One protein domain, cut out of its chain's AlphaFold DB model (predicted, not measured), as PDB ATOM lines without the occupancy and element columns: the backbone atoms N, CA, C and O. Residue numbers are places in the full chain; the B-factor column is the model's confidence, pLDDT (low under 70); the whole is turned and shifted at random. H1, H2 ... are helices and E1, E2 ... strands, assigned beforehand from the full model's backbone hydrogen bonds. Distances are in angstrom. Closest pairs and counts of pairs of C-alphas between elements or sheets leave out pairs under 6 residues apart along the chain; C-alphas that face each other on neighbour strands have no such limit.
ATOM      1  N   GLU A 442     137.263 160.893 179.692       94.75
ATOM      2  CA  GLU A 442     136.262 161.776 179.094       94.75
ATOM      3  C   GLU A 442     135.023 161.002 178.632       94.75
ATOM      4  O   GLU A 442     133.913 161.327 179.039       94.75
ATOM      5  N   ARG A 443     135.204 159.900 177.892       94.50
ATOM      6  CA  ARG A 443     134.087 159.049 177.447       94.50
ATOM      7  C   ARG A 443     133.369 158.371 178.604       94.50
ATOM      8  O   ARG A 443     132.166 158.139 178.536       94.50
ATOM      9  N   TYR A 444     134.096 158.023 179.666       93.00
ATOM     10  CA  TYR A 444     133.465 157.518 180.884       93.00
ATOM     11  C   TYR A 444     132.602 158.599 181.535       93.00
ATOM     12  O   TYR A 444     131.458 158.326 181.882       93.00
ATOM     13  N   ALA A 445     133.106 159.831 181.634       95.25
ATOM     14  CA  ALA A 445     132.346 160.954 182.163       95.25
ATOM     15  C   ALA A 445     131.103 161.269 181.318       95.25
ATOM     16  O   ALA A 445     130.025 161.437 181.881       95.25
ATOM     17  N   GLU A 446     131.217 161.285 179.988       96.31
ATOM     18  CA  GLU A 446     130.075 161.413 179.070       96.31
ATOM     19  C   GLU A 446     129.037 160.313 179.303       96.31
ATOM     20  O   GLU A 446     127.850 160.605 179.439       96.31
ATOM     21  N   GLY A 447     129.480 159.058 179.420       94.75
ATOM     22  CA  GLY A 447     128.605 157.925 179.711       94.75
ATOM     23  C   GLY A 447     127.875 158.062 181.050       94.75
ATOM     24  O   GLY A 447     126.690 157.747 181.132       94.75
ATOM     25  N   PHE A 448     128.544 158.572 182.087       94.44
ATOM     26  CA  PHE A 448     127.915 158.822 183.386       94.44
ATOM     27  C   PHE A 448     126.919 159.985 183.342       94.44
ATOM     28  O   PHE A 448     125.828 159.849 183.893       94.44
ATOM     29  N   ARG A 449     127.230 161.078 182.633       95.44
ATOM     30  CA  ARG A 449     126.283 162.189 182.426       95.44
ATOM     31  C   ARG A 449     125.056 161.742 181.639       95.44
ATOM     32  O   ARG A 449     123.939 162.033 182.044       95.44
ATOM     33  N   ALA A 450     125.246 160.948 180.586       95.94
ATOM     34  CA  ALA A 450     124.147 160.354 179.823       95.94
ATOM     35  C   ALA A 450     123.283 159.394 180.667       95.94
ATOM     36  O   ALA A 450     122.107 159.194 180.371       95.94
ATOM     37  N   ALA A 451     123.850 158.812 181.728       92.81
ATOM     38  CA  ALA A 451     123.127 158.007 182.710       92.81
ATOM     39  C   ALA A 451     122.479 158.839 183.840       92.81
ATOM     40  O   ALA A 451     121.882 158.253 184.742       92.81
ATOM     41  N   GLY A 452     122.581 160.172 183.800       94.31
ATOM     42  CA  GLY A 452     121.975 161.093 184.766       94.31
ATOM     43  C   GLY A 452     122.867 161.482 185.949       94.31
ATOM     44  O   GLY A 452     122.381 162.088 186.899       94.31
ATOM     45  N   PHE A 453     124.161 161.139 185.940       94.56
ATOM     46  CA  PHE A 453     125.086 161.570 186.989       94.56
ATOM     47  C   PHE A 453     125.747 162.909 186.634       94.56
ATOM     48  O   PHE A 453     126.644 162.965 185.790       94.56
ATOM     49  N   GLU A 454     125.338 163.978 187.315       91.12
ATOM     50  CA  GLU A 454     125.897 165.330 187.141       91.12
ATOM     51  C   GLU A 454     126.853 165.735 188.273       91.12
ATOM     52  O   GLU A 454     127.787 166.510 188.066       91.12
ATOM     53  N   GLY A 455     126.676 165.159 189.463       91.19
ATOM     54  CA  GLY A 455     127.518 165.404 190.627       91.19
ATOM     55  C   GLY A 455     127.017 164.656 191.859       91.19
ATOM     56  O   GLY A 455     125.834 164.337 191.957       91.19
ATOM     57  N   GLY A 456     127.913 164.355 192.799       92.81
ATOM     58  CA  GLY A 456     127.569 163.644 194.031       92.81
ATOM     59  C   GLY A 456     128.722 162.811 194.579       92.81
ATOM     60  O   GLY A 456     129.881 163.204 194.457       92.81
ATOM     61  N   THR A 457     128.435 161.660 195.184       93.44
ATOM     62  CA  THR A 457     129.477 160.757 195.701       93.44
ATOM     63  C   THR A 457     129.795 159.645 194.703       93.44
ATOM     64  O   THR A 457     128.932 158.852 194.344       93.44
ATOM     65  N   VAL A 458     131.057 159.545 194.289       92.62
ATOM     66  CA  VAL A 458     131.602 158.452 193.483       92.62
ATOM     67  C   VAL A 458     132.267 157.426 194.401       92.62
ATOM     68  O   VAL A 458     133.286 157.704 195.039       92.62
ATOM     69  N   VAL A 459     131.704 156.223 194.452       91.00
ATOM     70  CA  VAL A 459     132.197 155.087 195.235       91.00
ATOM     71  C   VAL A 459     132.946 154.128 194.315       91.00
ATOM     72  O   VAL A 459     132.347 153.429 193.495       91.00
ATOM     73  N   GLN A 460     134.268 154.066 194.463       88.25
ATOM     74  CA  GLN A 460     135.105 153.134 193.712       88.25
ATOM     75  C   GLN A 460     135.277 151.820 194.487       88.25
ATOM     76  O   GLN A 460     135.917 151.786 195.541       88.25
ATOM     77  N   LEU A 461     134.761 150.727 193.918       85.50
ATOM     78  CA  LEU A 461     134.916 149.361 194.441       85.50
ATOM     79  C   LEU A 461     136.020 148.562 193.721       85.50
ATOM     80  O   LEU A 461     136.287 147.413 194.058       85.50
ATOM     81  N   THR A 462     136.694 149.163 192.741       76.06
ATOM     82  CA  THR A 462     137.830 148.551 192.038       76.06
ATOM     83  C   THR A 462     139.157 148.919 192.698       76.06
ATOM     84  O   THR A 462     139.335 150.041 193.182       76.06
ATOM     85  N   SER A 463     140.142 148.020 192.639       75.06
ATOM     86  CA  SER A 463     141.533 148.353 192.975       75.06
ATOM     87  C   SER A 463     142.046 149.545 192.151       75.06
ATOM     88  O   SER A 463     141.829 149.612 190.939       75.06
ATOM     89  N   VAL A 464     142.790 150.464 192.780       71.56
ATOM     90  CA  VAL A 464     143.443 151.599 192.086       71.56
ATOM     91  C   VAL A 464     144.393 151.146 190.984       71.56
ATOM     92  O   VAL A 464     144.615 151.872 190.020       71.56
ATOM     93  N   HIS A 465     144.937 149.934 191.100       71.06
ATOM     94  CA  HIS A 465     145.865 149.392 190.113       71.06
ATOM     95  C   HIS A 465     145.178 148.943 188.822       71.06
ATOM     96  O   HIS A 465     145.841 148.888 187.789       71.06
ATOM     97  N   ALA A 466     143.880 148.629 188.869       71.00
ATOM     98  CA  ALA A 466     143.124 148.233 187.687       71.00
ATOM     99  C   ALA A 466     142.533 149.464 186.989       71.00
ATOM    100  O   ALA A 466     142.849 149.723 185.827       71.00
ATOM    101  N   VAL A 467     141.744 150.266 187.714       77.38
ATOM    102  CA  VAL A 467     141.109 151.478 187.175       77.38
ATOM    103  C   VAL A 467     141.138 152.589 188.234       77.38
ATOM    104  O   VAL A 467     140.301 152.594 189.138       77.38
ATOM    105  N   PRO A 468     142.088 153.541 188.174       83.19
ATOM    106  CA  PRO A 468     142.109 154.677 189.090       83.19
ATOM    107  C   PRO A 468     141.023 155.676 188.671       83.19
ATOM    108  O   PRO A 468     141.244 156.519 187.804       83.19
ATOM    109  N   LEU A 469     139.823 155.563 189.243       84.75
ATOM    110  CA  LEU A 469     138.675 156.401 188.867       84.75
ATOM    111  C   LEU A 469     138.732 157.797 189.476       84.75
ATOM    112  O   LEU A 469     137.978 158.667 189.058       84.75
ATOM    113  N   THR A 470     139.662 158.054 190.395       89.06
ATOM    114  CA  THR A 470     139.972 159.412 190.862       89.06
ATOM    115  C   THR A 470     140.500 160.296 189.735       89.06
ATOM    116  O   THR A 470     140.405 161.516 189.825       89.06
ATOM    117  N   ALA A 471     140.958 159.704 188.628       91.56
ATOM    118  CA  ALA A 471     141.204 160.445 187.406       91.56
ATOM    119  C   ALA A 471     139.935 161.117 186.863       91.56
ATOM    120  O   ALA A 471     140.099 162.097 186.174       91.56
ATOM    121  N   LEU A 472     138.704 160.710 187.212       93.44
ATOM    122  CA  LEU A 472     137.465 161.385 186.783       93.44
ATOM    123  C   LEU A 472     137.225 162.753 187.444       93.44
ATOM    124  O   LEU A 472     136.322 163.479 187.026       93.44
ATOM    125  N   ARG A 473     138.011 163.127 188.459       93.25
ATOM    126  CA  ARG A 473     137.851 164.402 189.178       93.25
ATOM    127  C   ARG A 473     137.830 165.663 188.301       93.25
ATOM    128  O   ARG A 473     136.998 166.515 188.590       93.25
ATOM    129  N   PRO A 474     138.628 165.807 187.227       93.50
ATOM    130  CA  PRO A 474     138.533 166.952 186.322       93.50
ATOM    131  C   PRO A 474     137.154 167.095 185.667       93.50
ATOM    132  O   PRO A 474     136.737 168.203 185.353       93.50
ATOM    133  N   TRP A 475     136.437 165.985 185.467       94.81
ATOM    134  CA  TRP A 475     135.118 165.965 184.828       94.81
ATOM    135  C   TRP A 475     133.959 166.107 185.820       94.81
ATOM    136  O   TRP A 475     132.858 166.481 185.415       94.81
ATOM    137  N   PHE A 476     134.212 165.830 187.101       94.25
ATOM    138  CA  PHE A 476     133.268 165.994 188.204       94.25
ATOM    139  C   PHE A 476     133.959 166.681 189.399       94.25
ATOM    140  O   PHE A 476     134.139 166.055 190.447       94.25
ATOM    141  N   PRO A 477     134.386 167.951 189.259       92.62
ATOM    142  CA  PRO A 477     135.251 168.616 190.241       92.62
ATOM    143  C   PRO A 477     134.590 168.803 191.611       92.62
ATOM    144  O   PRO A 477     135.284 168.781 192.626       92.62
ATOM    145  N   ASN A 478     133.259 168.913 191.631       91.12
ATOM    146  CA  ASN A 478     132.449 169.064 192.842       91.12
ATOM    147  C   ASN A 478     131.991 167.720 193.436       91.12
ATOM    148  O   ASN A 478     131.320 167.699 194.466       91.12
ATOM    149  N   SER A 479     132.317 166.597 192.787       93.31
ATOM    150  CA  SER A 479     131.966 165.274 193.294       93.31
ATOM    151  C   SER A 479     132.964 164.792 194.339       93.31
ATOM    152  O   SER A 479     134.172 165.013 194.241       93.31
ATOM    153  N   ARG A 480     132.443 164.056 195.317       93.31
ATOM    154  CA  ARG A 480     133.204 163.402 196.379       93.31
ATOM    155  C   ARG A 480     133.619 162.005 195.934       93.31
ATOM    156  O   ARG A 480     132.767 161.183 195.632       93.31
ATOM    157  N   PHE A 481     134.905 161.694 195.947       92.88
ATOM    158  CA  PHE A 481     135.443 160.386 195.578       92.88
ATOM    159  C   PHE A 481     135.867 159.609 196.822       92.88
ATOM    160  O   PHE A 481     136.674 160.102 197.611       92.88
ATOM    161  N   VAL A 482     135.363 158.382 196.975       91.25
ATOM    162  CA  VAL A 482     135.664 157.495 198.111       91.25
ATOM    163  C   VAL A 482     136.096 156.104 197.640       91.25
ATOM    164  O   VAL A 482     135.664 155.619 196.591       91.25
ATOM    165  N   ARG A 483     136.957 155.444 198.426       88.81
ATOM    166  CA  ARG A 483     137.546 154.129 198.109       88.81
ATOM    167  C   ARG A 483     137.428 153.172 199.303       88.81
ATOM    168  O   ARG A 483     138.434 152.861 199.936       88.81
ATOM    169  N   PRO A 484     136.215 152.693 199.628       84.50
ATOM    170  CA  PRO A 484     135.961 151.958 200.872       84.50
ATOM    171  C   PRO A 484     136.673 150.598 200.950       84.50
ATOM    172  O   PRO A 484     136.896 150.088 202.042       84.50
ATOM    173  N   LEU A 485     137.036 150.009 199.805       81.62
ATOM    174  CA  LEU A 485     137.735 148.722 199.748       81.62
ATOM    175  C   LEU A 485     139.261 148.848 199.768       81.62
ATOM    176  O   LEU A 485     139.943 147.828 199.782       81.62
ATOM    177  N   ASP A 486     139.810 150.065 199.751       79.56
ATOM    178  CA  ASP A 486     141.246 150.263 199.917       79.56
ATOM    179  C   ASP A 486     141.583 150.331 201.413       79.56
ATOM    180  O   ASP A 486     141.190 151.298 202.068       79.56
ATOM    181  N   PRO A 487     142.335 149.366 201.974       75.06
ATOM    182  CA  PRO A 487     142.741 149.410 203.374       75.06
ATOM    183  C   PRO A 487     143.484 150.697 203.757       75.06
ATOM    184  O   PRO A 487     143.404 151.098 204.911       75.06
ATOM    185  N   GLN A 488     144.173 151.344 202.809       74.19
ATOM    186  CA  GLN A 488     144.908 152.594 203.038       74.19
ATOM    187  C   GLN A 488     143.994 153.821 203.071       74.19
ATOM    188  O   GLN A 488     144.306 154.780 203.763       74.19
ATOM    189  N   ALA A 489     142.867 153.793 202.352       75.19
ATOM    190  CA  ALA A 489     141.971 154.946 202.217       75.19
ATOM    191  C   ALA A 489     140.624 154.779 202.942       75.19
ATOM    192  O   ALA A 489     139.854 155.734 203.024       75.19
ATOM    193  N   ARG A 490     140.305 153.588 203.466       75.81
ATOM    194  CA  ARG A 490     139.021 153.321 204.140       75.81
ATOM    195  C   ARG A 490     138.863 154.056 205.471       75.81
ATOM    196  O   ARG A 490     137.738 154.298 205.887       75.81
ATOM    197  N   GLU A 491     139.971 154.366 206.143       74.88
ATOM    198  CA  GLU A 491     139.953 154.991 207.473       74.88
ATOM    199  C   GLU A 491     139.748 156.504 207.399       74.88
ATOM    200  O   GLU A 491     139.231 157.102 208.337       74.88
ATOM    201  N   VAL A 492     140.111 157.121 206.270       78.06
ATOM    202  CA  VAL A 492     139.998 158.565 206.070       78.06
ATOM    203  C   VAL A 492     139.127 158.833 204.854       78.06
ATOM    204  O   VAL A 492     139.573 158.836 203.706       78.06
ATOM    205  N   VAL A 493     137.851 159.082 205.126       83.88
ATOM    206  CA  VAL A 493     136.868 159.394 204.094       83.88
ATOM    207  C   VAL A 493     136.728 160.917 203.991       83.88
ATOM    208  O   VAL A 493     136.493 161.553 205.020       83.88
ATOM    209  N   PRO A 494     136.820 161.521 202.787       85.31
ATOM    210  CA  PRO A 494     136.504 162.938 202.604       85.31
ATOM    211  C   PRO A 494     135.139 163.276 203.222       85.31
ATOM    212  O   PRO A 494     134.241 162.434 203.144       85.31
ATOM    213  N   PRO A 495     134.924 164.468 203.797       84.50
ATOM    214  CA  PRO A 495     133.629 164.837 204.366       84.50
ATOM    215  C   PRO A 495     132.515 164.823 203.307       84.50
ATOM    216  O   PRO A 495     132.765 165.023 202.115       84.50
ATOM    217  N   VAL A 496     131.278 164.555 203.736       81.62
ATOM    218  CA  VAL A 496     130.083 164.713 202.891       81.62
ATOM    219  C   VAL A 496     129.878 166.220 202.699       81.62
ATOM    220  O   VAL A 496     129.363 166.888 203.588       81.62
ATOM    221  N   GLY A 497     130.393 166.778 201.601       71.06
ATOM    222  CA  GLY A 497     130.187 168.188 201.253       71.06
ATOM    223  C   GLY A 497     128.807 168.438 200.638       71.06
ATOM    224  O   GLY A 497     127.941 167.570 200.657       71.06
ATOM    225  N   THR A 498     128.636 169.585 199.975       62.59
ATOM    226  CA  THR A 498     127.461 169.912 199.137       62.59
ATOM    227  C   THR A 498     127.411 169.122 197.822       62.59
ATOM    228  O   THR A 498     126.709 169.504 196.885       62.59
ATOM    229  N   ALA A 499     128.187 168.040 197.719       64.44
ATOM    230  CA  ALA A 499     128.129 167.139 196.583       64.44
ATOM    231  C   ALA A 499     126.682 166.644 196.472       64.44
ATOM    232  O   ALA A 499     126.122 166.185 197.466       64.44
ATOM    233  N   GLY A 500     126.073 166.808 195.293       70.69
ATOM    234  CA  GLY A 500     124.655 166.518 195.070       70.69
ATOM    235  C   GLY A 500     124.218 165.129 195.571       70.69
ATOM    236  O   GLY A 500     125.052 164.254 195.815       70.69
ATOM    237  N   PRO A 501     122.905 164.877 195.696       79.62
ATOM    238  CA  PRO A 501     122.378 163.676 196.352       79.62
ATOM    239  C   PRO A 501     122.694 162.357 195.619       79.62
ATOM    240  O   PRO A 501     122.414 161.279 196.142       79.62
ATOM    241  N   ALA A 502     123.253 162.409 194.406       89.38
ATOM    242  CA  ALA A 502     123.504 161.225 193.601       89.38
ATOM    243  C   ALA A 502     124.703 160.405 194.117       89.38
ATOM    244  O   ALA A 502     125.737 160.935 194.524       89.38
ATOM    245  N   CYS A 503     124.583 159.079 194.043       91.31
ATOM    246  CA  CYS A 503     125.644 158.134 194.388       91.31
ATOM    247  C   CYS A 503     125.980 157.288 193.151       91.31
ATOM    248  O   CYS A 503     125.148 156.523 192.666       91.31
ATOM    249  N   LEU A 504     127.202 157.430 192.632       91.69
ATOM    250  CA  LEU A 504     127.724 156.650 191.512       91.69
ATOM    251  C   LEU A 504     128.650 155.558 192.047       91.69
ATOM    252  O   LEU A 504     129.750 155.842 192.513       91.69
ATOM    253  N   VAL A 505     128.231 154.299 191.949       90.19
ATOM    254  CA  VAL A 505     129.064 153.149 192.320       90.19
ATOM    255  C   VAL A 505     129.704 152.572 191.064       90.19
ATOM    256  O   VAL A 505     129.004 152.254 190.105       90.19
ATOM    257  N   VAL A 506     131.027 152.417 191.067       84.31
ATOM    258  CA  VAL A 506     131.776 151.924 189.902       84.31
ATOM    259  C   VAL A 506     132.667 150.748 190.291       84.31
ATOM    260  O   VAL A 506     133.381 150.793 191.299       84.31
ATOM    261  N   TRP A 507     132.636 149.697 189.471       83.38
ATOM    262  CA  TRP A 507     133.410 148.469 189.644       83.38
ATOM    263  C   TRP A 507     133.901 147.915 188.293       83.38
ATOM    264  O   TRP A 507     133.417 148.305 187.231       83.38
TER     265      TRP A 507
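Overview. This is residues 442 to 507 of the 641 residues of the protein "PMT_2 domain-containing protein" of Pararhodospirillum photometricum DSM 122 (UniProt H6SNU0). With little regular structure, this is a small sheet of short strands, E2 E1 E3, with short helix H2 over one face, H1 off the sheet, and a wide loop, residues 483 to 501. The 66 printed residues run H1, E1, H2, E2, E3; the sheet is parallel, the class mixed, with 26 residues in named elements. It is compact, radius of gyration of the C-alphas 11.4 A, spanning 32 by 27 by 17 A.

Arrangement. Start at inner strand E1, residues 456 to 460. Within hydrogen-bond range you find N 457 and O 502 of E3, residues 502 to 506, at 2.9 A, and N 458 and O 480 of E2, residues 480 to 482, at 2.7 A. H2, residues 469 to 472, is on the sheet at a height of 8.7 A; E1, H2, E2 form a strand-helix-strand unit, parallel neighbours joined through a helix, its crossover right-handed. H1, residues 442 to 450, is close to H2 but not clearly touching; their closest C-alphas, Ala 445 and Leu 472, are 6.9 A apart. Every O i to N i+4 pair in H1 is within hydrogen-bond range; H2 is too short for one.

Along the chain. From C-alpha 442 at (136.262, 161.776, 179.094), H1 runs 12.2 A; E1 runs 12.9 A, H2 5.5 A, E2 6.6 A, and E3 13.0 A to C-alpha 506 at (131.776, 151.924, 189.902).

Size, cuts and confidence. The printed part has no cut; E2 to E3 is a long link, with pLDDT under 70 at residues 498 to 499.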